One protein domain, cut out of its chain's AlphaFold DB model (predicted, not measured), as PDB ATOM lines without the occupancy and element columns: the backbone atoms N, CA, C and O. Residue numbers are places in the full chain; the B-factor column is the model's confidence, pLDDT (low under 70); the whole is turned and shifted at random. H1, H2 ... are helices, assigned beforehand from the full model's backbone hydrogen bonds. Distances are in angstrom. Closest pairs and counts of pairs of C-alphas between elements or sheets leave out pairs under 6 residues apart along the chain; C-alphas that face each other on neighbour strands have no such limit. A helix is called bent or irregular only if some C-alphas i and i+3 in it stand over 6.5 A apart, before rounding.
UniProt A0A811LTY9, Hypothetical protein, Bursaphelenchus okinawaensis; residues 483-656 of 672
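This is residues 483 to 656 of the 672 residues of the protein "Hypothetical protein" of Bursaphelenchus okinawaensis (UniProt A0A811LTY9). A flat slab of helices is framed by the long bent helix H4, whose arm H4a runs along one edge and whose arm H4b turns round one end. The long helix H1 enters from the other end, and the short helices H2, H3, H6 and H7 lie between H1 and H4a. H5 folds back along H4b and crosses the last part of H1, H8 crosses the earlier part of H1, and H9 folds back from H8 onto H5. The printed part has 174 residues with nine named helices, H1 to H9 in order, and no named strand; the class is all helix, with packing part aligned, part crossed. It is compact, with a radius of gyration of the C-alphas of 16.4 A and spans of 54 by 40 by 22 A.

H4, residues 539 to 579, was assigned as one helix by its hydrogen bonds but is bent: C-alphas 556 and 559 are 8.5 A apart. Its arms are H4a, residues 539 to 556, 26.5 A long, and H4b, residues 559 to 579, 30.0 A long. H4b is irregular, with C-alphas 563 and 566 at 7.6 A. H1, residues 483 to 510, runs 41.2 A from C-alpha 483 at (163.696, 155.727, 120.981) to C-alpha 510 at (141.052, 122.236, 113.229). H5, residues 585 to 610, spans 35.6 A and is irregular, with C-alphas 586 and 589 at 9.0 A. The shorter helices are H2, residues 517 to 520; H3, 522 to 528; H6, 614 to 622; H7, 624 to 630; H8, 636 to 645; and H9, 648 to 655, ending at C-alpha 655 (146.550, 138.438, 104.167).

H4a and H4b stand at a steep tilt of 68 degrees, only just short of perpendicular. H4a touches H6 at a shallow tilt of 15 degrees, opposite ways, the closest C-alphas being those of Ala 553 and Ala 617 at 5.3 A. H4a also touches H7 (Cys 546 and Ser 624, closest C-alphas, 5.4 A), H2 (Cys 518 and Cys 546, 5.5 A) and H3, with which it forms a hairpin. H4b and H5 form a hairpin at a steep tilt of 41 degrees, closest at the C-alphas of Cys 572 and Val 599, 5.5 A. H1 is apart from H4a but touches H5 at a steep tilt of 54 degrees, closest at the C-alphas of Asn 507 and Thr 596, 5.3 A. H8 touches H1 about perpendicular, at 73 degrees, with the C-alphas of Ser 496 and Ser 642 closest at 5.1 A. H9 touches H5, closest at the C-alphas of Cys 593 and Cys 650, 5.0 A. Every O i to N i+4 pair is within hydrogen-bond range in H3, H7 and H8; the figures are 23 of 24 in H1, 13 of 14 in H4a, 14 of 17 in H4b, 20 of 22 in H5, 4 of 5 in H6 and 2 of 4 in H9, and H2 is too short for such a pair.

The C-alphas farthest apart, those of Thr 483 and Arg 563, are 55.1 A apart. The printed part has no cut, and no link is long. The mean pLDDT of the printed part is 88.9; residues 512 to 513, 534, 584 to 586 and 656 are under 70.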
ATOM      1  N   THR A 483     164.466 156.324 119.874       77.19
ATOM      2  CA  THR A 483     163.696 155.727 120.981       77.19
ATOM      3  C   THR A 483     162.337 155.188 120.516       77.19
ATOM      4  O   THR A 483     161.880 154.146 120.995       77.19
ATOM      5  N   LYS A 484     161.686 155.873 119.569       76.62
ATOM      6  CA  LYS A 484     160.405 155.454 118.989       76.62
ATOM      7  C   LYS A 484     160.576 154.215 118.107       76.62
ATOM      8  O   LYS A 484     159.786 153.276 118.221       76.62
ATOM      9  N   ASP A 485     161.619 154.197 117.286       80.44
ATOM     10  CA  ASP A 485     161.895 153.115 116.338       80.44
ATOM     11  C   ASP A 485     162.189 151.805 117.092       80.44
ATOM     12  O   ASP A 485     161.495 150.808 116.893       80.44
ATOM     13  N   ASN A 486     163.066 151.857 118.107       88.00
ATOM     14  CA  ASN A 486     163.352 150.745 119.028       88.00
ATOM     15  C   ASN A 486     162.122 150.234 119.805       88.00
ATOM     16  O   ASN A 486     162.119 149.101 120.289       88.00
ATOM     17  N   THR A 487     161.093 151.066 119.987       89.88
ATOM     18  CA  THR A 487     159.839 150.651 120.637       89.88
ATOM     19  C   THR A 487     158.911 149.956 119.642       89.88
ATOM     20  O   THR A 487     158.237 148.993 120.003       89.88
ATOM     21  N   THR A 488     158.899 150.415 118.389       90.81
ATOM     22  CA  THR A 488     158.085 149.824 117.320       90.81
ATOM     23  C   THR A 488     158.628 148.451 116.939       90.81
ATOM     24  O   THR A 488     157.867 147.493 116.906       90.81
ATOM     25  N   GLU A 489     159.945 148.312 116.778       93.00
ATOM     26  CA  GLU A 489     160.578 147.037 116.425       93.00
ATOM     27  C   GLU A 489     160.275 145.918 117.436       93.00
ATOM     28  O   GLU A 489     159.801 144.850 117.049       93.00
ATOM     29  N   LYS A 490     160.450 146.187 118.737       93.56
ATOM     30  CA  LYS A 490     160.128 145.235 119.819       93.56
ATOM     31  C   LYS A 490     158.633 144.932 119.925       93.56
ATOM     32  O   LYS A 490     158.242 143.874 120.415       93.56
ATOM     33  N   ALA A 491     157.786 145.867 119.494       92.69
ATOM     34  CA  ALA A 491     156.354 145.635 119.403       92.69
ATOM     35  C   ALA A 491     156.029 144.679 118.240       92.69
ATOM     36  O   ALA A 491     155.281 143.723 118.446       92.69
ATOM     37  N   THR A 492     156.633 144.877 117.063       94.12
ATOM     38  CA  THR A 492     156.482 143.992 115.897       94.12
ATOM     39  C   THR A 492     157.016 142.582 116.170       94.12
ATOM     40  O   THR A 492     156.357 141.597 115.846       94.12
ATOM     41  N   GLU A 493     158.179 142.465 116.813       94.44
ATOM     42  CA  GLU A 493     158.773 141.187 117.225       94.44
ATOM     43  C   GLU A 493     157.825 140.395 118.147       94.44
ATOM     44  O   GLU A 493     157.412 139.285 117.813       94.44
ATOM     45  N   CYS A 494     157.370 141.003 119.249       94.88
ATOM     46  CA  CYS A 494     156.460 140.338 120.184       94.88
ATOM     47  C   CYS A 494     155.097 139.988 119.558       94.88
ATOM     48  O   CYS A 494     154.524 138.934 119.847       94.88
ATOM     49  N   LEU A 495     154.562 140.838 118.672       93.75
ATOM     50  CA  LEU A 495     153.313 140.530 117.975       93.75
ATOM     51  C   LEU A 495     153.484 139.371 116.982       93.75
ATOM     52  O   LEU A 495     152.596 138.522 116.914       93.75
ATOM     53  N   SER A 496     154.623 139.272 116.289       93.44
ATOM     54  CA  SER A 496     154.971 138.120 115.444       93.44
ATOM     55  C   SER A 496     154.951 136.803 116.239       93.44
ATOM     56  O   SER A 496     154.284 135.849 115.828       93.44
ATOM     57  N   ASP A 497     155.559 136.768 117.429       92.88
ATOM     58  CA  ASP A 497     155.512 135.601 118.327       92.88
ATOM     59  C   ASP A 497     154.078 135.250 118.759       92.88
ATOM     60  O   ASP A 497     153.652 134.090 118.698       92.88
ATOM     61  N   CYS A 498     153.280 136.251 119.144       93.50
ATOM     62  CA  CYS A 498     151.881 136.028 119.507       93.50
ATOM     63  C   CYS A 498     151.026 135.555 118.319       93.50
ATOM     64  O   CYS A 498     150.081 134.782 118.512       93.50
ATOM     65  N   MET A 499     151.361 135.962 117.091       91.19
ATOM     66  CA  MET A 499     150.734 135.472 115.862       91.19
ATOM     67  C   MET A 499     151.146 134.032 115.541       91.19
ATOM     68  O   MET A 499     150.286 133.239 115.158       91.19
ATOM     69  N   PHE A 500     152.399 133.639 115.787       90.19
ATOM     70  CA  PHE A 500     152.822 132.239 115.684       90.19
ATOM     71  C   PHE A 500     152.083 131.339 116.693       90.19
ATOM     72  O   PHE A 500     151.545 130.292 116.319       90.19
ATOM     73  N   ILE A 501     151.939 131.782 117.950       91.25
ATOM     74  CA  ILE A 501     151.110 131.090 118.954       91.25
ATOM     75  C   ILE A 501     149.647 130.997 118.489       91.25
ATOM     76  O   ILE A 501     148.998 129.966 118.690       91.25
ATOM     77  N   ALA A 502     149.117 132.030 117.829       90.25
ATOM     78  CA  ALA A 502     147.765 132.003 117.278       90.25
ATOM     79  C   ALA A 502     147.606 130.991 116.128       90.25
ATOM     80  O   ALA A 502     146.599 130.284 116.103       90.25
ATOM     81  N   THR A 503     148.602 130.833 115.247       89.25
ATOM     82  CA  THR A 503     148.639 129.752 114.241       89.25
ATOM     83  C   THR A 503     148.638 128.372 114.900       89.25
ATOM     84  O   THR A 503     147.852 127.506 114.516       89.25
ATOM     85  N   LEU A 504     149.458 128.157 115.937       89.62
ATOM     86  CA  LEU A 504     149.492 126.886 116.673       89.62
ATOM     87  C   LEU A 504     148.144 126.556 117.340       89.62
ATOM     88  O   LEU A 504     147.738 125.392 117.378       89.62
ATOM     89  N   VAL A 505     147.426 127.567 117.841       89.81
ATOM     90  CA  VAL A 505     146.058 127.401 118.360       89.81
ATOM     91  C   VAL A 505     145.048 127.142 117.235       89.81
ATOM     92  O   VAL A 505     144.143 126.325 117.419       89.81
ATOM     93  N   ALA A 506     145.199 127.775 116.069       88.12
ATOM     94  CA  ALA A 506     144.334 127.552 114.912       88.12
ATOM     95  C   ALA A 506     144.466 126.121 114.353       88.12
ATOM     96  O   ALA A 506     143.445 125.484 114.104       88.12
ATOM     97  N   ASN A 507     145.683 125.567 114.262       87.12
ATOM     98  CA  ASN A 507     145.893 124.168 113.857       87.12
ATOM     99  C   ASN A 507     145.214 123.198 114.840       87.12
ATOM    100  O   ASN A 507     144.392 122.378 114.440       87.12
ATOM    101  N   ARG A 508     145.461 123.352 116.152       85.81
ATOM    102  CA  ARG A 508     144.800 122.525 117.184       85.81
ATOM    103  C   ARG A 508     143.275 122.683 117.193       85.81
ATOM    104  O   ARG A 508     142.561 121.775 117.602       85.81
ATOM    105  N   SER A 509     142.768 123.831 116.743       82.62
ATOM    106  CA  SER A 509     141.329 124.070 116.588       82.62
ATOM    107  C   SER A 509     140.733 123.266 115.438       82.62
ATOM    108  O   SER A 509     139.641 122.720 115.600       82.62
ATOM    109  N   THR A 510     141.449 123.146 114.311       77.56
ATOM    110  CA  THR A 510     141.052 122.236 113.229       77.56
ATOM    111  C   THR A 510     141.119 120.768 113.637       77.56
ATOM    112  O   THR A 510     140.294 119.999 113.164       77.56
ATOM    113  N   ASP A 511     141.990 120.385 114.577       71.25
ATOM    114  CA  ASP A 511     142.147 119.007 115.073       71.25
ATOM    115  C   ASP A 511     141.031 118.577 116.070       71.25
ATOM    116  O   ASP A 511     141.288 117.985 117.117       71.25
ATOM    117  N   ASN A 512     139.763 118.821 115.709       62.38
ATOM    118  CA  ASN A 512     138.507 118.475 116.412       62.38
ATOM    119  C   ASN A 512     138.058 119.378 117.592       62.38
ATOM    120  O   ASN A 512     137.027 119.088 118.199       62.38
ATOM    121  N   MET A 513     138.738 120.487 117.917       67.38
ATOM    122  CA  MET A 513     138.459 121.276 119.144       67.38
ATOM    123  C   MET A 513     137.760 122.642 118.952       67.38
ATOM    124  O   MET A 513     137.870 123.520 119.808       67.38
ATOM    125  N   PHE A 514     136.964 122.832 117.892       77.62
ATOM    126  CA  PHE A 514     136.282 124.111 117.592       77.62
ATOM    127  C   PHE A 514     135.423 124.718 118.721       77.62
ATOM    128  O   PHE A 514     135.195 125.929 118.750       77.62
ATOM    129  N   ARG A 515     134.927 123.903 119.664       72.88
ATOM    130  CA  ARG A 515     134.193 124.390 120.847       72.88
ATOM    131  C   ARG A 515     135.105 125.155 121.814       72.88
ATOM    132  O   ARG A 515     134.678 126.154 122.388       72.88
ATOM    133  N   ASP A 516     136.350 124.710 121.957       83.81
ATOM    134  CA  ASP A 516     137.333 125.229 122.909       83.81
ATOM    135  C   ASP A 516     138.370 126.167 122.265       83.81
ATOM    136  O   ASP A 516     139.130 126.807 122.985       83.81
ATOM    137  N   THR A 517     138.341 126.365 120.942       86.06
ATOM    138  CA  THR A 517     139.149 127.357 120.199       86.06
ATOM    139  C   THR A 517     139.238 128.717 120.894       86.06
ATOM    140  O   THR A 517     140.330 129.233 121.130       86.06
ATOM    141  N   CYS A 518     138.102 129.292 121.303       88.38
ATOM    142  CA  CYS A 518     138.090 130.602 121.963       88.38
ATOM    143  C   CYS A 518     138.673 130.581 123.383       88.38
ATOM    144  O   CYS A 518     139.204 131.592 123.835       88.38
ATOM    145  N   ARG A 519     138.622 129.433 124.074       89.06
ATOM    146  CA  ARG A 519     139.326 129.215 125.345       89.06
ATOM    147  C   ARG A 519     140.831 129.076 125.095       89.06
ATOM    148  O   ARG A 519     141.621 129.653 125.833       89.06
ATOM    149  N   SER A 520     141.246 128.391 124.030       89.75
ATOM    150  CA  SER A 520     142.656 128.287 123.636       89.75
ATOM    151  C   SER A 520     143.260 129.638 123.225       89.75
ATOM    152  O   SER A 520     144.407 129.913 123.578       89.75
ATOM    153  N   TYR A 521     142.492 130.530 122.587       90.31
ATOM    154  CA  TYR A 521     142.932 131.902 122.286       90.31
ATOM    155  C   TYR A 521     143.145 132.795 123.524       90.31
ATOM    156  O   TYR A 521     143.772 133.848 123.400       90.31
ATOM    157  N   ALA A 522     142.774 132.360 124.736       89.94
ATOM    158  CA  ALA A 522     143.243 133.007 125.965       89.94
ATOM    159  C   ALA A 522     144.784 132.979 126.091       89.94
ATOM    160  O   ALA A 522     145.365 133.887 126.680       89.94
ATOM    161  N   LYS A 523     145.470 132.000 125.477       91.69
ATOM    162  CA  LYS A 523     146.944 131.967 125.408       91.69
ATOM    163  C   LYS A 523     147.514 133.086 124.529       91.69
ATOM    164  O   LYS A 523     148.538 133.664 124.873       91.69
ATOM    165  N   VAL A 524     146.822 133.435 123.441       91.75
ATOM    166  CA  VAL A 524     147.176 134.573 122.572       91.75
ATOM    167  C   VAL A 524     146.896 135.892 123.294       91.75
ATOM    168  O   VAL A 524     147.761 136.758 123.329       91.75
ATOM    169  N   SER A 525     145.741 136.010 123.961       91.25
ATOM    170  CA  SER A 525     145.411 137.139 124.850       91.25
ATOM    171  C   SER A 525     146.508 137.382 125.900       91.25
ATOM    172  O   SER A 525     147.005 138.499 126.033       91.25
ATOM    173  N   HIS A 526     146.972 136.323 126.574       92.00
ATOM    174  CA  HIS A 526     148.069 136.382 127.549       92.00
ATOM    175  C   HIS A 526     149.433 136.737 126.940       92.00
ATOM    176  O   HIS A 526     150.216 137.426 127.585       92.00
ATOM    177  N   CYS A 527     149.714 136.304 125.707       94.06
ATOM    178  CA  CYS A 527     150.922 136.702 124.982       94.06
ATOM    179  C   CYS A 527     150.927 138.212 124.698       94.06
ATOM    180  O   CYS A 527     151.869 138.905 125.068       94.06
ATOM    181  N   LEU A 528     149.831 138.745 124.147       92.00
ATOM    182  CA  LEU A 528     149.693 140.170 123.824       92.00
ATOM    183  C   LEU A 528     149.845 141.060 125.067       92.00
ATOM    184  O   LEU A 528     150.492 142.097 125.005       92.00
ATOM    185  N   ASN A 529     149.328 140.610 126.217       91.31
ATOM    186  CA  ASN A 529     149.480 141.289 127.512       91.31
ATOM    187  C   ASN A 529     150.932 141.338 128.039       91.31
ATOM    188  O   ASN A 529     151.180 141.990 129.052       91.31
ATOM    189  N   ARG A 530     151.878 140.628 127.408       93.12
ATOM    190  CA  ARG A 530     153.319 140.689 127.711       93.12
ATOM    191  C   ARG A 530     154.103 141.569 126.739       93.12
ATOM    192  O   ARG A 530     155.253 141.888 127.034       93.12
ATOM    193  N   CYS A 531     153.513 141.950 125.607       92.44
ATOM    194  CA  CYS A 531     154.161 142.848 124.662       92.44
ATOM    195  C   CYS A 531     154.269 144.279 125.228       92.44
ATOM    196  O   CYS A 531     153.565 144.616 126.185       92.44
ATOM    197  N   PRO A 532     155.156 145.135 124.677       90.88
ATOM    198  CA  PRO A 532     155.376 146.485 125.194       90.88
ATOM    199  C   PRO A 532     154.080 147.298 125.321       90.88
ATOM    200  O   PRO A 532     153.211 147.238 124.454       90.88
ATOM    201  N   SER A 533     153.968 148.113 126.375       71.38
ATOM    202  CA  SER A 533     152.743 148.851 126.739       71.38
ATOM    203  C   SER A 533     152.294 149.931 125.741       71.38
ATOM    204  O   SER A 533     151.270 150.574 125.957       71.38
ATOM    205  N   SER A 534     153.010 150.108 124.627       66.19
ATOM    206  CA  SER A 534     152.503 150.765 123.416       66.19
ATOM    207  C   SER A 534     151.302 150.031 122.801       66.19
ATOM    208  O   SER A 534     150.501 150.646 122.099       66.19
ATOM    209  N   PHE A 535     151.144 148.733 123.080       74.44
ATOM    210  CA  PHE A 535     149.932 147.978 122.788       74.44
ATOM    211  C   PHE A 535     148.815 148.304 123.788       74.44
ATOM    212  O   PHE A 535     148.501 147.509 124.672       74.44
ATOM    213  N   ASP A 536     148.138 149.439 123.587       72.25
ATOM    214  CA  ASP A 536     146.775 149.635 124.103       72.25
ATOM    215  C   ASP A 536     145.796 148.763 123.290       72.25
ATOM    216  O   ASP A 536     145.074 149.207 122.388       72.25
ATOM    217  N   TYR A 537     145.883 147.458 123.542       79.69
ATOM    218  CA  TYR A 537     145.067 146.422 122.935       79.69
ATOM    219  C   TYR A 537     144.232 145.751 124.021       79.69
ATOM    220  O   TYR A 537     144.768 145.031 124.863       79.69
ATOM    221  N   ASP A 538     142.908 145.929 123.977       83.25
ATOM    222  CA  ASP A 538     142.018 145.164 124.848       83.25
ATOM    223  C   ASP A 538     142.026 143.684 124.439       83.25
ATOM    224  O   ASP A 538     141.242 143.210 123.616       83.25
ATOM    225  N   SER A 539     142.920 142.923 125.063       84.75
ATOM    226  CA  SER A 539     143.055 141.479 124.890       84.75
ATOM    227  C   SER A 539     141.828 140.691 125.371       84.75
ATOM    228  O   SER A 539     141.740 139.485 125.114       84.75
ATOM    229  N   LYS A 540     140.847 141.352 126.010       85.56
ATOM    230  CA  LYS A 540     139.514 140.804 126.294       85.56
ATOM    231  C   LYS A 540     138.599 140.914 125.077       85.56
ATOM    232  O   LYS A 540     137.821 139.991 124.858       85.56
ATOM    233  N   GLU A 541     138.706 141.966 124.260       86.62
ATOM    234  CA  GLU A 541     137.931 142.132 123.018       86.62
ATOM    235  C   GLU A 541     138.221 140.990 122.032       86.62
ATOM    236  O   GLU A 541     137.290 140.460 121.431       86.62
ATOM    237  N   LEU A 542     139.470 140.513 121.960       87.25
ATOM    238  CA  LEU A 542     139.864 139.277 121.264       87.25
ATOM    239  C   LEU A 542     139.013 138.062 121.693       87.25
ATOM    240  O   LEU A 542     138.350 137.418 120.875       87.25
ATOM    241  N   VAL A 543     139.018 137.743 122.992       88.31
ATOM    242  CA  VAL A 543     138.322 136.564 123.539       88.31
ATOM    243  C   VAL A 543     136.802 136.733 123.432       88.31
ATOM    244  O   VAL A 543     136.089 135.794 123.078       88.31
ATOM    245  N   LYS A 544     136.305 137.951 123.666       90.19
ATOM    246  CA  LYS A 544     134.904 138.364 123.526       90.19
ATOM    247  C   LYS A 544     134.412 138.219 122.086       90.19
ATOM    248  O   LYS A 544     133.344 137.651 121.889       90.19
ATOM    249  N   ARG A 545     135.180 138.641 121.077       89.06
ATOM    250  CA  ARG A 545     134.841 138.477 119.650       89.06
ATOM    251  C   ARG A 545     134.797 137.020 119.225       89.06
ATOM    252  O   ARG A 545     133.799 136.608 118.634       89.06
ATOM    253  N   CYS A 546     135.793 136.222 119.611       91.31
ATOM    254  CA  CYS A 546     135.750 134.785 119.353       91.31
ATOM    255  C   CYS A 546     134.528 134.153 120.035       91.31
ATOM    256  O   CYS A 546     133.773 133.424 119.400       91.31
ATOM    257  N   SER A 547     134.270 134.496 121.303       91.62
ATOM    258  CA  SER A 547     133.102 134.021 122.050       91.62
ATOM    259  C   SER A 547     131.777 134.427 121.391       91.62
ATOM    260  O   SER A 547     130.885 133.590 121.278       91.62
ATOM    261  N   MET A 548     131.634 135.659 120.891       91.62
ATOM    262  CA  MET A 548     130.439 136.100 120.157       91.62
ATOM    263  C   MET A 548     130.250 135.317 118.852       91.62
ATOM    264  O   MET A 548     129.157 134.799 118.616       91.62
ATOM    265  N   ASN A 549     131.305 135.167 118.045       91.81
ATOM    266  CA  ASN A 549     131.256 134.414 116.788       91.81
ATOM    267  C   ASN A 549     130.950 132.929 117.040       91.81
ATOM    268  O   ASN A 549     130.078 132.365 116.384       91.81
ATOM    269  N   SER A 550     131.585 132.323 118.044       91.06
ATOM    270  CA  SER A 550     131.365 130.930 118.446       91.06
ATOM    271  C   SER A 550     129.953 130.703 118.987       91.06
ATOM    272  O   SER A 550     129.259 129.802 118.524       91.06
ATOM    273  N   ASN A 551     129.452 131.565 119.878       91.38
ATOM    274  CA  ASN A 551     128.067 131.486 120.355       91.38
ATOM    275  C   ASN A 551     127.049 131.670 119.219       91.38
ATOM    276  O   ASN A 551     126.024 130.992 119.207       91.38
ATOM    277  N   HIS A 552     127.311 132.562 118.259       92.81
ATOM    278  CA  HIS A 552     126.456 132.730 117.085       92.81
ATOM    279  C   HIS A 552     126.466 131.477 116.196       92.81
ATOM    280  O   HIS A 552     125.401 130.956 115.862       92.81
ATOM    281  N   ALA A 553     127.649 130.958 115.868       92.94
ATOM    282  CA  ALA A 553     127.822 129.758 115.060       92.94
ATOM    283  C   ALA A 553     127.157 128.534 115.712       92.94
ATOM    284  O   ALA A 553     126.306 127.893 115.098       92.94
ATOM    285  N   TRP A 554     127.440 128.261 116.991       91.88
ATOM    286  CA  TRP A 554     126.824 127.153 117.723       91.88
ATOM    287  C   TRP A 554     125.303 127.283 117.829       91.88
ATOM    288  O   TRP A 554     124.617 126.282 117.662       91.88
ATOM    289  N   ARG A 555     124.740 128.481 118.047       94.00
ATOM    290  CA  ARG A 555     123.274 128.653 118.120       94.00
ATOM    291  C   ARG A 555     122.563 128.344 116.801       94.00
ATOM    292  O   ARG A 555     121.470 127.793 116.843       94.00
ATOM    293  N   ASN A 556     123.168 128.673 115.658       95.69
ATOM    294  CA  ASN A 556     122.556 128.448 114.343       95.69
ATOM    295  C   ASN A 556     122.881 127.061 113.754       95.69
ATOM    296  O   ASN A 556     122.050 126.489 113.056       95.69
ATOM    297  N   PHE A 557     124.053 126.492 114.063       95.75
ATOM    298  CA  PHE A 557     124.589 125.305 113.380       95.75
ATOM    299  C   PHE A 557     124.885 124.102 114.297       95.75
ATOM    300  O   PHE A 557     125.493 123.136 113.846       95.75
ATOM    301  N   ASN A 558     124.414 124.089 115.555       93.94
ATOM    302  CA  ASN A 558     124.650 123.006 116.533       93.94
ATOM    303  C   ASN A 558     124.481 121.586 115.953       93.94
ATOM    304  O   ASN A 558     125.365 120.743 116.078       93.94
ATOM    305  N   GLN A 559     123.341 121.327 115.301       95.25
ATOM    306  CA  GLN A 559     123.020 120.011 114.734       95.25
ATOM    307  C   GLN A 559     123.914 119.655 113.537       95.25
ATOM    308  O   GLN A 559     124.272 118.491 113.376       95.25
ATOM    309  N   CYS A 560     124.309 120.650 112.736       95.69
ATOM    310  CA  CYS A 560     125.275 120.476 111.655       95.69
ATOM    311  C   CYS A 560     126.641 120.064 112.212       95.69
ATOM    312  O   CYS A 560     127.169 119.017 111.842       95.69
ATOM    313  N   TYR A 561     127.189 120.851 113.144       94.06
ATOM    314  CA  TYR A 561     128.524 120.613 113.691       94.06
ATOM    315  C   TYR A 561     128.604 119.269 114.425       94.06
ATOM    316  O   TYR A 561     129.494 118.469 114.151       94.06
ATOM    317  N   LYS A 562     127.607 118.947 115.261       92.56
ATOM    318  CA  LYS A 562     127.506 117.637 115.929       92.56
ATOM    319  C   LYS A 562     127.488 116.439 114.972       92.56
ATOM    320  O   LYS A 562     127.846 115.347 115.399       92.56
ATOM    321  N   ARG A 563     127.041 116.618 113.723       95.50
ATOM    322  CA  ARG A 563     126.923 115.540 112.732       95.50
ATOM    323  C   ARG A 563     128.116 115.459 111.781       95.50
ATOM    324  O   ARG A 563     128.537 114.358 111.453       95.50
ATOM    325  N   TYR A 564     128.635 116.604 111.339       95.56
ATOM    326  CA  TYR A 564     129.569 116.682 110.214       95.56
ATOM    327  C   TYR A 564     130.961 117.211 110.573       95.56
ATOM    328  O   TYR A 564     131.875 117.035 109.775       95.56
ATOM    329  N   THR A 565     131.175 117.841 111.736       91.19
ATOM    330  CA  THR A 565     132.481 118.448 112.055       91.19
ATOM    331  C   THR A 565     133.601 117.409 112.078       91.19
ATOM    332  O   THR A 565     134.563 117.566 111.333       91.19
ATOM    333  N   ASN A 566     133.467 116.323 112.844       91.62
ATOM    334  CA  ASN A 566     134.526 115.311 112.958       91.62
ATOM    335  C   ASN A 566     134.786 114.587 111.622       91.62
ATOM    336  O   ASN A 566     135.932 114.299 111.295       91.62
ATOM    337  N   GLU A 567     133.743 114.322 110.832       94.19
ATOM    338  CA  GLU A 567     133.858 113.770 109.473       94.19
ATOM    339  C   GLU A 567     134.659 114.733 108.576       94.19
ATOM    340  O   GLU A 567     135.719 114.378 108.063       94.19
ATOM    341  N   SER A 568     134.217 115.996 108.499       94.81
ATOM    342  CA  SER A 568     134.850 117.043 107.690       94.81
ATOM    343  C   SER A 568     136.312 117.290 108.062       94.81
ATOM    344  O   SER A 568     137.146 117.429 107.175       94.81
ATOM    345  N   VAL A 569     136.645 117.298 109.357       92.75
ATOM    346  CA  VAL A 569     138.013 117.471 109.862       92.75
ATOM    347  C   VAL A 569     138.898 116.319 109.423       92.75
ATOM    348  O   VAL A 569     139.957 116.549 108.844       92.75
ATOM    349  N   ASN A 570     138.469 115.080 109.678       92.94
ATOM    350  CA  ASN A 570     139.290 113.910 109.397       92.94
ATOM    351  C   ASN A 570     139.535 113.742 107.896       92.94
ATOM    352  O   ASN A 570     140.656 113.433 107.497       92.94
ATOM    353  N   ASP A 571     138.529 113.982 107.056       94.88
ATOM    354  CA  ASP A 571     138.684 113.831 105.611       94.88
ATOM    355  C   ASP A 571     139.428 115.011 104.975       94.88
ATOM    356  O   ASP A 571     140.284 114.790 104.119       94.88
ATOM    357  N   CYS A 572     139.219 116.245 105.447       95.81
ATOM    358  CA  CYS A 572     140.016 117.388 105.001       95.81
ATOM    359  C   CYS A 572     141.476 117.315 105.456       95.81
ATOM    360  O   CYS A 572     142.353 117.679 104.679       95.81
ATOM    361  N   SER A 573     141.762 116.812 106.661       93.81
ATOM    362  CA  SER A 573     143.138 116.600 107.130       93.81
ATOM    363  C   SER A 573     143.847 115.550 106.264       93.81
ATOM    364  O   SER A 573     144.870 115.853 105.656       93.81
ATOM    365  N   LYS A 574     143.230 114.375 106.046       94.12
ATOM    366  CA  LYS A 574     143.737 113.344 105.111       94.12
ATOM    367  C   LYS A 574     143.891 113.842 103.670       94.12
ATOM    368  O   LYS A 574     144.740 113.331 102.944       94.12
ATOM    369  N   TRP A 575     143.035 114.760 103.215       95.25
ATOM    370  CA  TRP A 575     143.127 115.338 101.873       95.25
ATOM    371  C   TRP A 575     144.299 116.320 101.778       95.25
ATOM    372  O   TRP A 575     145.133 116.178 100.889       95.25
ATOM    373  N   CYS A 576     144.417 117.249 102.727       94.06
ATOM    374  CA  CYS A 576     145.523 118.201 102.797       94.06
ATOM    375  C   CYS A 576     146.880 117.512 102.959       94.06
ATOM    376  O   CYS A 576     147.830 117.872 102.271       94.06
ATOM    377  N   ASP A 577     146.960 116.462 103.774       92.44
ATOM    378  CA  ASP A 577     148.211 115.735 104.013       92.44
ATOM    379  C   ASP A 577     148.700 114.956 102.780       92.44
ATOM    380  O   ASP A 577     149.880 114.636 102.701       92.44
ATOM    381  N   LYS A 578     147.823 114.723 101.789       90.69
ATOM    382  CA  LYS A 578     148.164 114.195 100.452       90.69
ATOM    383  C   LYS A 578     148.471 115.275  99.407       90.69
ATOM    384  O   LYS A 578     148.971 114.941  98.338       90.69
ATOM    385  N   GLN A 579     148.090 116.528  99.653       86.31
ATOM    386  CA  GLN A 579     148.331 117.665  98.749       86.31
ATOM    387  C   GLN A 579     149.602 118.444  99.114       86.31
ATOM    388  O   GLN A 579     150.088 119.235  98.310       86.31
ATOM    389  N   LEU A 580     150.120 118.244 100.326       84.44
ATOM    390  CA  LEU A 580     151.339 118.866 100.818       84.44
ATOM    391  C   LEU A 580     152.489 117.864 100.753       84.44
ATOM    392  O   LEU A 580     152.388 116.766 101.296       84.44
ATOM    393  N   ASP A 581     153.583 118.262 100.110       80.94
ATOM    394  CA  ASP A 581     154.865 117.585 100.262       80.94
ATOM    395  C   ASP A 581     155.480 118.008 101.608       80.94
ATOM    396  O   ASP A 581     155.607 119.201 101.901       80.94
ATOM    397  N   TRP A 582     155.802 117.023 102.446       76.88
ATOM    398  CA  TRP A 582     156.331 117.209 103.801       76.88
ATOM    399  C   TRP A 582     157.854 117.034 103.881       76.88
ATOM    400  O   TRP A 582     158.409 117.114 104.974       76.88
ATOM    401  N   SER A 583     158.532 116.783 102.754       72.69
ATOM    402  CA  SER A 583     159.986 116.562 102.706       72.69
ATOM    403  C   SER A 583     160.801 117.755 103.221       72.69
ATOM    404  O   SER A 583     161.851 117.567 103.841       72.69
ATOM    405  N   ASP A 584     160.299 118.977 103.035       66.50
ATOM    406  CA  ASP A 584     160.999 120.218 103.367       66.50
ATOM    407  C   ASP A 584     160.883 120.580 104.868       66.50
ATOM    408  O   ASP A 584     160.175 121.498 105.297       66.50
ATOM    409  N   ASN A 585     161.586 119.807 105.703       59.22
ATOM    410  CA  ASN A 585     161.581 119.925 107.169       59.22
ATOM    411  C   ASN A 585     162.078 121.286 107.702       59.22
ATOM    412  O   ASN A 585     161.799 121.622 108.858       59.22
ATOM    413  N   LYS A 586     162.811 122.070 106.896       59.34
ATOM    414  CA  LYS A 586     163.472 123.314 107.335       59.34
ATOM    415  C   LYS A 586     162.511 124.429 107.757       59.34
ATOM    416  O   LYS A 586     162.949 125.363 108.420       59.34
ATOM    417  N   GLU A 587     161.215 124.336 107.450       82.75
ATOM    418  CA  GLU A 587     160.270 125.420 107.742       82.75
ATOM    419  C   GLU A 587     158.913 124.945 108.294       82.75
ATOM    420  O   GLU A 587     157.846 125.333 107.815       82.75
ATOM    421  N   ARG A 588     158.951 124.145 109.373       82.94
ATOM    422  CA  ARG A 588     157.775 123.616 110.115       82.94
ATOM    423  C   ARG A 588     156.638 124.637 110.309       82.94
ATOM    424  O   ARG A 588     155.467 124.265 110.274       82.94
ATOM    425  N   VAL A 589     156.977 125.913 110.511       81.56
ATOM    426  CA  VAL A 589     156.036 127.041 110.654       81.56
ATOM    427  C   VAL A 589     155.223 127.268 109.373       81.56
ATOM    428  O   VAL A 589     153.995 127.317 109.424       81.56
ATOM    429  N   ASN A 590     155.886 127.327 108.215       87.31
ATOM    430  CA  ASN A 590     155.244 127.487 106.911       87.31
ATOM    431  C   ASN A 590     154.360 126.271 106.584       87.31
ATOM    432  O   ASN A 590     153.248 126.432 106.073       87.31
ATOM    433  N   THR A 591     154.796 125.055 106.932       89.38
ATOM    434  CA  THR A 591     154.005 123.827 106.739       89.38
ATOM    435  C   THR A 591     152.763 123.800 107.637       89.38
ATOM    436  O   THR A 591     151.679 123.480 107.154       89.38
ATOM    437  N   LEU A 592     152.865 124.235 108.902       89.62
ATOM    438  CA  LEU A 592     151.721 124.420 109.811       89.62
ATOM    439  C   LEU A 592     150.708 125.443 109.278       89.62
ATOM    440  O   LEU A 592     149.507 125.164 109.256       89.62
ATOM    441  N   CYS A 593     151.169 126.604 108.804       90.69
ATOM    442  CA  CYS A 593     150.301 127.607 108.184       90.69
ATOM    443  C   CYS A 593     149.582 127.050 106.949       90.69
ATOM    444  O   CYS A 593     148.367 127.211 106.817       90.69
ATOM    445  N   THR A 594     150.306 126.330 106.086       91.19
ATOM    446  CA  THR A 594     149.744 125.751 104.856       91.19
ATOM    447  C   THR A 594     148.741 124.633 105.168       91.19
ATOM    448  O   THR A 594     147.647 124.629 104.598       91.19
ATOM    449  N   LYS A 595     149.039 123.736 106.126       91.69
ATOM    450  CA  LYS A 595     148.095 122.715 106.621       91.69
ATOM    451  C   LYS A 595     146.839 123.376 107.180       91.69
ATOM    452  O   LYS A 595     145.738 123.034 106.759       91.69
ATOM    453  N   THR A 596     146.993 124.369 108.060       91.06
ATOM    454  CA  THR A 596     145.856 125.069 108.676       91.06
ATOM    455  C   THR A 596     144.995 125.760 107.615       91.06
ATOM    456  O   THR A 596     143.785 125.569 107.612       91.06
ATOM    457  N   GLN A 597     145.591 126.495 106.665       92.12
ATOM    458  CA  GLN A 597     144.872 127.147 105.559       92.12
ATOM    459  C   GLN A 597     144.137 126.144 104.657       92.12
ATOM    460  O   GLN A 597     143.009 126.395 104.228       92.12
ATOM    461  N   CYS A 598     144.771 125.008 104.361       93.94
ATOM    462  CA  CYS A 598     144.175 123.948 103.561       93.94
ATOM    463  C   CYS A 598     142.974 123.320 104.285       93.94
ATOM    464  O   CYS A 598     141.879 123.246 103.717       93.94
ATOM    465  N   VAL A 599     143.142 122.934 105.556       93.25
ATOM    466  CA  VAL A 599     142.095 122.272 106.342       93.25
ATOM    467  C   VAL A 599     140.942 123.229 106.640       93.25
ATOM    468  O   VAL A 599     139.796 122.834 106.440       93.25
ATOM    469  N   THR A 600     141.179 124.495 107.013       92.06
ATOM    470  CA  THR A 600     140.085 125.470 107.211       92.06
ATOM    471  C   THR A 600     139.301 125.713 105.921       92.06
ATOM    472  O   THR A 600     138.073 125.679 105.943       92.06
ATOM    473  N   SER A 601     139.981 125.886 104.782       93.62
ATOM    474  CA  SER A 601     139.346 126.077 103.470       93.62
ATOM    475  C   SER A 601     138.521 124.859 103.038       93.62
ATOM    476  O   SER A 601     137.390 125.006 102.564       93.62
ATOM    477  N   CYS A 602     139.049 123.650 103.245       95.94
ATOM    478  CA  CYS A 602     138.353 122.403 102.949       95.94
ATOM    479  C   CYS A 602     137.145 122.192 103.878       95.94
ATOM    480  O   CYS A 602     136.036 121.987 103.384       95.94
ATOM    481  N   VAL A 603     137.312 122.331 105.199       94.56
ATOM    482  CA  VAL A 603     136.228 122.183 106.187       94.56
ATOM    483  C   VAL A 603     135.136 123.232 105.955       94.56
ATOM    484  O   VAL A 603     133.954 122.896 106.004       94.56
ATOM    485  N   ARG A 604     135.497 124.478 105.607       95.12
ATOM    486  CA  ARG A 604     134.539 125.528 105.223       95.12
ATOM    487  C   ARG A 604     133.687 125.100 104.027       95.12
ATOM    488  O   ARG A 604     132.464 125.180 104.100       95.12
ATOM    489  N   LYS A 605     134.311 124.601 102.951       96.44
ATOM    490  CA  LYS A 605     133.594 124.079 101.771       96.44
ATOM    491  C   LYS A 605     132.716 122.876 102.127       96.44
ATOM    492  O   LYS A 605     131.550 122.850 101.748       96.44
ATOM    493  N   TYR A 606     133.246 121.913 102.881       96.38
ATOM    494  CA  TYR A 606     132.517 120.711 103.286       96.38
ATOM    495  C   TYR A 606     131.265 121.056 104.097       96.38
ATOM    496  O   TYR A 606     130.168 120.599 103.778       96.38
ATOM    497  N   LEU A 607     131.410 121.902 105.120       95.81
ATOM    498  CA  LEU A 607     130.297 122.303 105.971       95.81
ATOM    499  C   LEU A 607     129.296 123.182 105.221       95.81
ATOM    500  O   LEU A 607     128.110 122.919 105.357       95.81
ATOM    501  N   ASN A 608     129.721 124.129 104.375       96.56
ATOM    502  CA  ASN A 608     128.789 124.901 103.536       96.56
ATOM    503  C   ASN A 608     127.978 123.994 102.586       96.56
ATOM    504  O   ASN A 608     126.776 124.194 102.433       96.56
ATOM    505  N   ASN A 609     128.595 122.955 102.008       97.19
ATOM    506  CA  ASN A 609     127.912 121.991 101.133       97.19
ATOM    507  C   ASN A 609     126.893 121.099 101.871       97.19
ATOM    508  O   ASN A 609     125.974 120.572 101.248       97.19
ATOM    509  N   ARG A 610     127.055 120.892 103.187       97.00
ATOM    510  CA  ARG A 610     126.122 120.121 104.033       97.00
ATOM    511  C   ARG A 610     125.119 121.010 104.785       97.00
ATOM    512  O   ARG A 610     124.080 120.514 105.219       97.00
ATOM    513  N   CYS A 611     125.457 122.283 104.990       95.44
ATOM    514  CA  CYS A 611     124.817 123.218 105.912       95.44
ATOM    515  C   CYS A 611     125.035 124.668 105.436       95.44
ATOM    516  O   CYS A 611     126.116 125.226 105.627       95.44
ATOM    517  N   ASP A 612     124.006 125.295 104.864       94.94
ATOM    518  CA  ASP A 612     124.056 126.663 104.318       94.94
ATOM    519  C   ASP A 612     124.680 127.682 105.304       94.94
ATOM    520  O   ASP A 612     124.156 127.912 106.393       94.94
ATOM    521  N   GLY A 613     125.845 128.242 104.948       94.19
ATOM    522  CA  GLY A 613     126.624 129.190 105.762       94.19
ATOM    523  C   GLY A 613     127.330 128.622 107.008       94.19
ATOM    524  O   GLY A 613     128.001 129.370 107.725       94.19
ATOM    525  N   GLY A 614     127.219 127.319 107.290       94.69
ATOM    526  CA  GLY A 614     127.778 126.699 108.496       94.69
ATOM    527  C   GLY A 614     129.310 126.681 108.533       94.69
ATOM    528  O   GLY A 614     129.908 126.857 109.598       94.69
ATOM    529  N   GLY A 615     129.953 126.519 107.377       95.00
ATOM    530  CA  GLY A 615     131.402 126.640 107.227       95.00
ATOM    531  C   GLY A 615     131.885 128.083 107.371       95.00
ATOM    532  O   GLY A 615     132.892 128.322 108.031       95.00
ATOM    533  N   ASP A 616     131.162 129.059 106.821       94.62
ATOM    534  CA  ASP A 616     131.535 130.481 106.921       94.62
ATOM    535  C   ASP A 616     131.408 131.009 108.357       94.62
ATOM    536  O   ASP A 616     132.210 131.830 108.811       94.62
ATOM    537  N   ALA A 617     130.429 130.504 109.112       93.75
ATOM    538  CA  ALA A 617     130.308 130.776 110.538       93.75
ATOM    539  C   ALA A 617     131.472 130.180 111.351       93.75
ATOM    540  O   ALA A 617     131.902 130.801 112.323       93.75
ATOM    541  N   LEU A 618     132.018 129.033 110.931       91.75
ATOM    542  CA  LEU A 618     133.193 128.403 111.541       91.75
ATOM    543  C   LEU A 618     134.493 129.154 111.202       91.75
ATOM    544  O   LEU A 618     135.314 129.397 112.087       91.75
ATOM    545  N   ASP A 619     134.646 129.589 109.947       91.94
ATOM    546  CA  ASP A 619     135.761 130.418 109.465       91.94
ATOM    547  C   ASP A 619     135.890 131.696 110.319       91.94
ATOM    548  O   ASP A 619     136.968 132.032 110.811       91.94
ATOM    549  N   LYS A 620     134.755 132.339 110.632       91.75
ATOM    550  CA  LYS A 620     134.681 133.506 111.532       91.75
ATOM    551  C   LYS A 620     135.056 133.217 112.994       91.75
ATOM    552  O   LYS A 620     135.328 134.170 113.723       91.75
ATOM    553  N   ILE A 621     135.092 131.962 113.454       91.00
ATOM    554  CA  ILE A 621     135.665 131.606 114.768       91.00
ATOM    555  C   ILE A 621     137.187 131.527 114.653       91.00
ATOM    556  O   ILE A 621     137.896 132.187 115.412       91.00
ATOM    557  N   VAL A 622     137.688 130.741 113.692       90.06
ATOM    558  CA  VAL A 622     139.125 130.465 113.543       90.06
ATOM    559  C   VAL A 622     139.906 131.747 113.272       90.06
ATOM    560  O   VAL A 622     140.923 131.975 113.922       90.06
ATOM    561  N   TYR A 623     139.404 132.618 112.392       89.81
ATOM    562  CA  TYR A 623     140.083 133.862 112.014       89.81
ATOM    563  C   TYR A 623     139.703 135.084 112.874       89.81
ATOM    564  O   TYR A 623     140.222 136.181 112.659       89.81
ATOM    565  N   SER A 624     138.874 134.893 113.912       88.44
ATOM    566  CA  SER A 624     138.468 135.950 114.852       88.44
ATOM    567  C   SER A 624     139.631 136.750 115.473       88.44
ATOM    568  O   SER A 624     139.483 137.970 115.602       88.44
ATOM    569  N   PRO A 625     140.798 136.158 115.822       84.69
ATOM    570  CA  PRO A 625     141.924 136.934 116.342       84.69
ATOM    571  C   PRO A 625     142.469 137.944 115.337       84.69
ATOM    572  O   PRO A 625     142.684 139.104 115.674       84.69
ATOM    573  N   PHE A 626     142.630 137.526 114.086       88.19
ATOM    574  CA  PHE A 626     143.280 138.319 113.042       88.19
ATOM    575  C   PHE A 626     142.361 139.445 112.564       88.19
ATOM    576  O   PHE A 626     142.811 140.577 112.401       88.19
ATOM    577  N   ASP A 627     141.050 139.187 112.502       89.06
ATOM    578  CA  ASP A 627     140.024 140.229 112.367       89.06
ATOM    579  C   ASP A 627     140.063 141.237 113.526       89.06
ATOM    580  O   ASP A 627     139.867 142.436 113.321       89.06
ATOM    581  N   SER A 628     140.329 140.773 114.751       87.62
ATOM    582  CA  SER A 628     140.437 141.631 115.940       87.62
ATOM    583  C   SER A 628     141.725 142.461 115.955       87.62
ATOM    584  O   SER A 628     141.721 143.553 116.522       87.62
ATOM    585  N   PHE A 629     142.808 141.991 115.328       88.19
ATOM    586  CA  PHE A 629     144.029 142.777 115.136       88.19
ATOM    587  C   PHE A 629     143.859 143.810 114.019       88.19
ATOM    588  O   PHE A 629     143.986 145.008 114.254       88.19
ATOM    589  N   ARG A 630     143.459 143.355 112.826       88.56
ATOM    590  CA  ARG A 630     143.300 144.165 111.606       88.56
ATOM    591  C   ARG A 630     142.271 145.297 111.744       88.56
ATOM    592  O   ARG A 630     142.371 146.300 111.039       88.56
ATOM    593  N   GLN A 631     141.291 145.167 112.644       88.25
ATOM    594  CA  GLN A 631     140.311 146.224 112.938       88.25
ATOM    595  C   GLN A 631     140.766 147.240 114.001       88.25
ATOM    596  O   GLN A 631     140.211 148.341 114.043       88.25
ATOM    597  N   ASN A 632     141.753 146.928 114.851       87.31
ATOM    598  CA  ASN A 632     142.250 147.882 115.844       87.31
ATOM    599  C   ASN A 632     143.294 148.815 115.201       87.31
ATOM    600  O   ASN A 632     144.430 148.432 114.926       87.31
ATOM    601  N   LYS A 633     142.894 150.077 114.994       89.38
ATOM    602  CA  LYS A 633     143.699 151.122 114.340       89.38
ATOM    603  C   LYS A 633     145.070 151.350 114.985       89.38
ATOM    604  O   LYS A 633     146.006 151.653 114.255       89.38
ATOM    605  N   ASN A 634     145.184 151.203 116.306       86.44
ATOM    606  CA  ASN A 634     146.409 151.508 117.051       86.44
ATOM    607  C   ASN A 634     147.513 150.482 116.771       86.44
ATOM    608  O   ASN A 634     148.691 150.817 116.804       86.44
ATOM    609  N   ILE A 635     147.122 149.234 116.491       88.62
ATOM    610  CA  ILE A 635     148.055 148.119 116.304       88.62
ATOM    611  C   ILE A 635     148.163 147.676 114.848       88.62
ATOM    612  O   ILE A 635     149.060 146.909 114.521       88.62
ATOM    613  N   ARG A 636     147.270 148.144 113.964       90.94
ATOM    614  CA  ARG A 636     147.197 147.676 112.577       90.94
ATOM    615  C   ARG A 636     148.514 147.843 111.816       90.94
ATOM    616  O   ARG A 636     148.890 146.919 111.115       90.94
ATOM    617  N   SER A 637     149.223 148.964 111.956       92.00
ATOM    618  CA  SER A 637     150.522 149.140 111.285       92.00
ATOM    619  C   SER A 637     151.567 148.138 111.780       92.00
ATOM    620  O   SER A 637     152.309 147.584 110.979       92.00
ATOM    621  N   ILE A 638     151.572 147.856 113.087       92.81
ATOM    622  CA  ILE A 638     152.466 146.879 113.720       92.81
ATOM    623  C   ILE A 638     152.076 145.456 113.296       92.81
ATOM    624  O   ILE A 638     152.945 144.628 113.055       92.81
ATOM    625  N   PHE A 639     150.781 145.164 113.146       93.44
ATOM    626  CA  PHE A 639     150.267 143.897 112.618       93.44
ATOM    627  C   PHE A 639     150.639 143.700 111.143       93.44
ATOM    628  O   PHE A 639     151.173 142.652 110.799       93.44
ATOM    629  N   ASP A 640     150.413 144.705 110.295       93.25
ATOM    630  CA  ASP A 640     150.751 144.663 108.869       93.25
ATOM    631  C   ASP A 640     152.291 144.500 108.685       93.25
ATOM    632  O   ASP A 640     152.726 143.745 107.816       93.25
ATOM    633  N   GLU A 641     153.125 145.088 109.562       94.12
ATOM    634  CA  GLU A 641     154.582 144.840 109.620       94.12
ATOM    635  C   GLU A 641     154.935 143.439 110.169       94.12
ATOM    636  O   GLU A 641     155.801 142.761 109.616       94.12
ATOM    637  N   SER A 642     154.245 142.965 111.215       93.94
ATOM    638  CA  SER A 642     154.467 141.638 111.823       93.94
ATOM    639  C   SER A 642     154.168 140.523 110.829       93.94
ATOM    640  O   SER A 642     154.943 139.580 110.713       93.94
ATOM    641  N   VAL A 643     153.090 140.664 110.050       93.69
ATOM    642  CA  VAL A 643     152.790 139.791 108.909       93.69
ATOM    643  C   VAL A 643     153.966 139.769 107.934       93.69
ATOM    644  O   VAL A 643     154.372 138.688 107.523       93.69
ATOM    645  N   GLY A 644     154.559 140.922 107.613       93.56
ATOM    646  CA  GLY A 644     155.739 141.008 106.745       93.56
ATOM    647  C   GLY A 644     156.977 140.265 107.268       93.56
ATOM    648  O   GLY A 644     157.785 139.814 106.458       93.56
ATOM    649  N   ARG A 645     157.110 140.085 108.592       92.50
ATOM    650  CA  ARG A 645     158.184 139.292 109.226       92.50
ATOM    651  C   ARG A 645     157.900 137.781 109.259       92.50
ATOM    652  O   ARG A 645     158.820 137.004 109.506       92.50
ATOM    653  N   LEU A 646     156.663 137.342 109.013       90.44
ATOM    654  CA  LEU A 646     156.305 135.918 109.025       90.44
ATOM    655  C   LEU A 646     156.678 135.205 107.707       90.44
ATOM    656  O   LEU A 646     156.666 135.831 106.644       90.44
ATOM    657  N   PRO A 647     156.925 133.878 107.747       90.44
ATOM    658  CA  PRO A 647     157.123 133.032 106.568       90.44
ATOM    659  C   PRO A 647     156.082 133.226 105.456       90.44
ATOM    660  O   PRO A 647     154.893 133.384 105.724       90.44
ATOM    661  N   SER A 648     156.493 133.165 104.188       90.12
ATOM    662  CA  SER A 648     155.662 133.580 103.039       90.12
ATOM    663  C   SER A 648     154.324 132.835 102.880       90.12
ATOM    664  O   SER A 648     153.321 133.457 102.522       90.12
ATOM    665  N   LYS A 649     154.248 131.533 103.196       88.81
ATOM    666  CA  LYS A 649     152.982 130.767 103.187       88.81
ATOM    667  C   LYS A 649     152.132 131.105 104.420       88.81
ATOM    668  O   LYS A 649     150.907 131.098 104.338       88.81
ATOM    669  N   CYS A 650     152.755 131.483 105.540       90.12
ATOM    670  CA  CYS A 650     152.055 132.091 106.673       90.12
ATOM    671  C   CYS A 650     151.486 133.471 106.342       90.12
ATOM    672  O   CYS A 650     150.361 133.736 106.752       90.12
ATOM    673  N   GLN A 651     152.181 134.322 105.579       92.06
ATOM    674  CA  GLN A 651     151.650 135.640 105.200       92.06
ATOM    675  C   GLN A 651     150.263 135.505 104.566       92.06
ATOM    676  O   GLN A 651     149.323 136.138 105.038       92.06
ATOM    677  N   LEU A 652     150.101 134.580 103.608       88.38
ATOM    678  CA  LEU A 652     148.813 134.267 102.975       88.38
ATOM    679  C   LEU A 652     147.703 133.936 103.986       88.38
ATOM    680  O   LEU A 652     146.580 134.405 103.831       88.38
ATOM    681  N   PHE A 653     147.991 133.188 105.055       87.31
ATOM    682  CA  PHE A 653     147.001 132.856 106.088       87.31
ATOM    683  C   PHE A 653     146.397 134.108 106.761       87.31
ATOM    684  O   PHE A 653     145.201 134.114 107.075       87.31
ATOM    685  N   PHE A 654     147.190 135.176 106.923       87.75
ATOM    686  CA  PHE A 654     146.769 136.458 107.505       87.75
ATOM    687  C   PHE A 654     146.302 137.490 106.461       87.75
ATOM    688  O   PHE A 654     145.445 138.317 106.776       87.75
ATOM    689  N   THR A 655     146.819 137.445 105.227       83.06
ATOM    690  CA  THR A 655     146.550 138.438 104.167       83.06
ATOM    691  C   THR A 655     145.384 138.096 103.239       83.06
ATOM    692  O   THR A 655     145.135 138.863 102.313       83.06
ATOM    693  N   ILE A 656     144.612 137.023 103.475       68.88
ATOM    694  CA  ILE A 656     143.340 136.796 102.755       68.88
ATOM    695  C   ILE A 656     142.328 137.884 103.159       68.88
ATOM    696  O   ILE A 656     141.481 137.696 104.037       68.88
TER     697      ILE A 656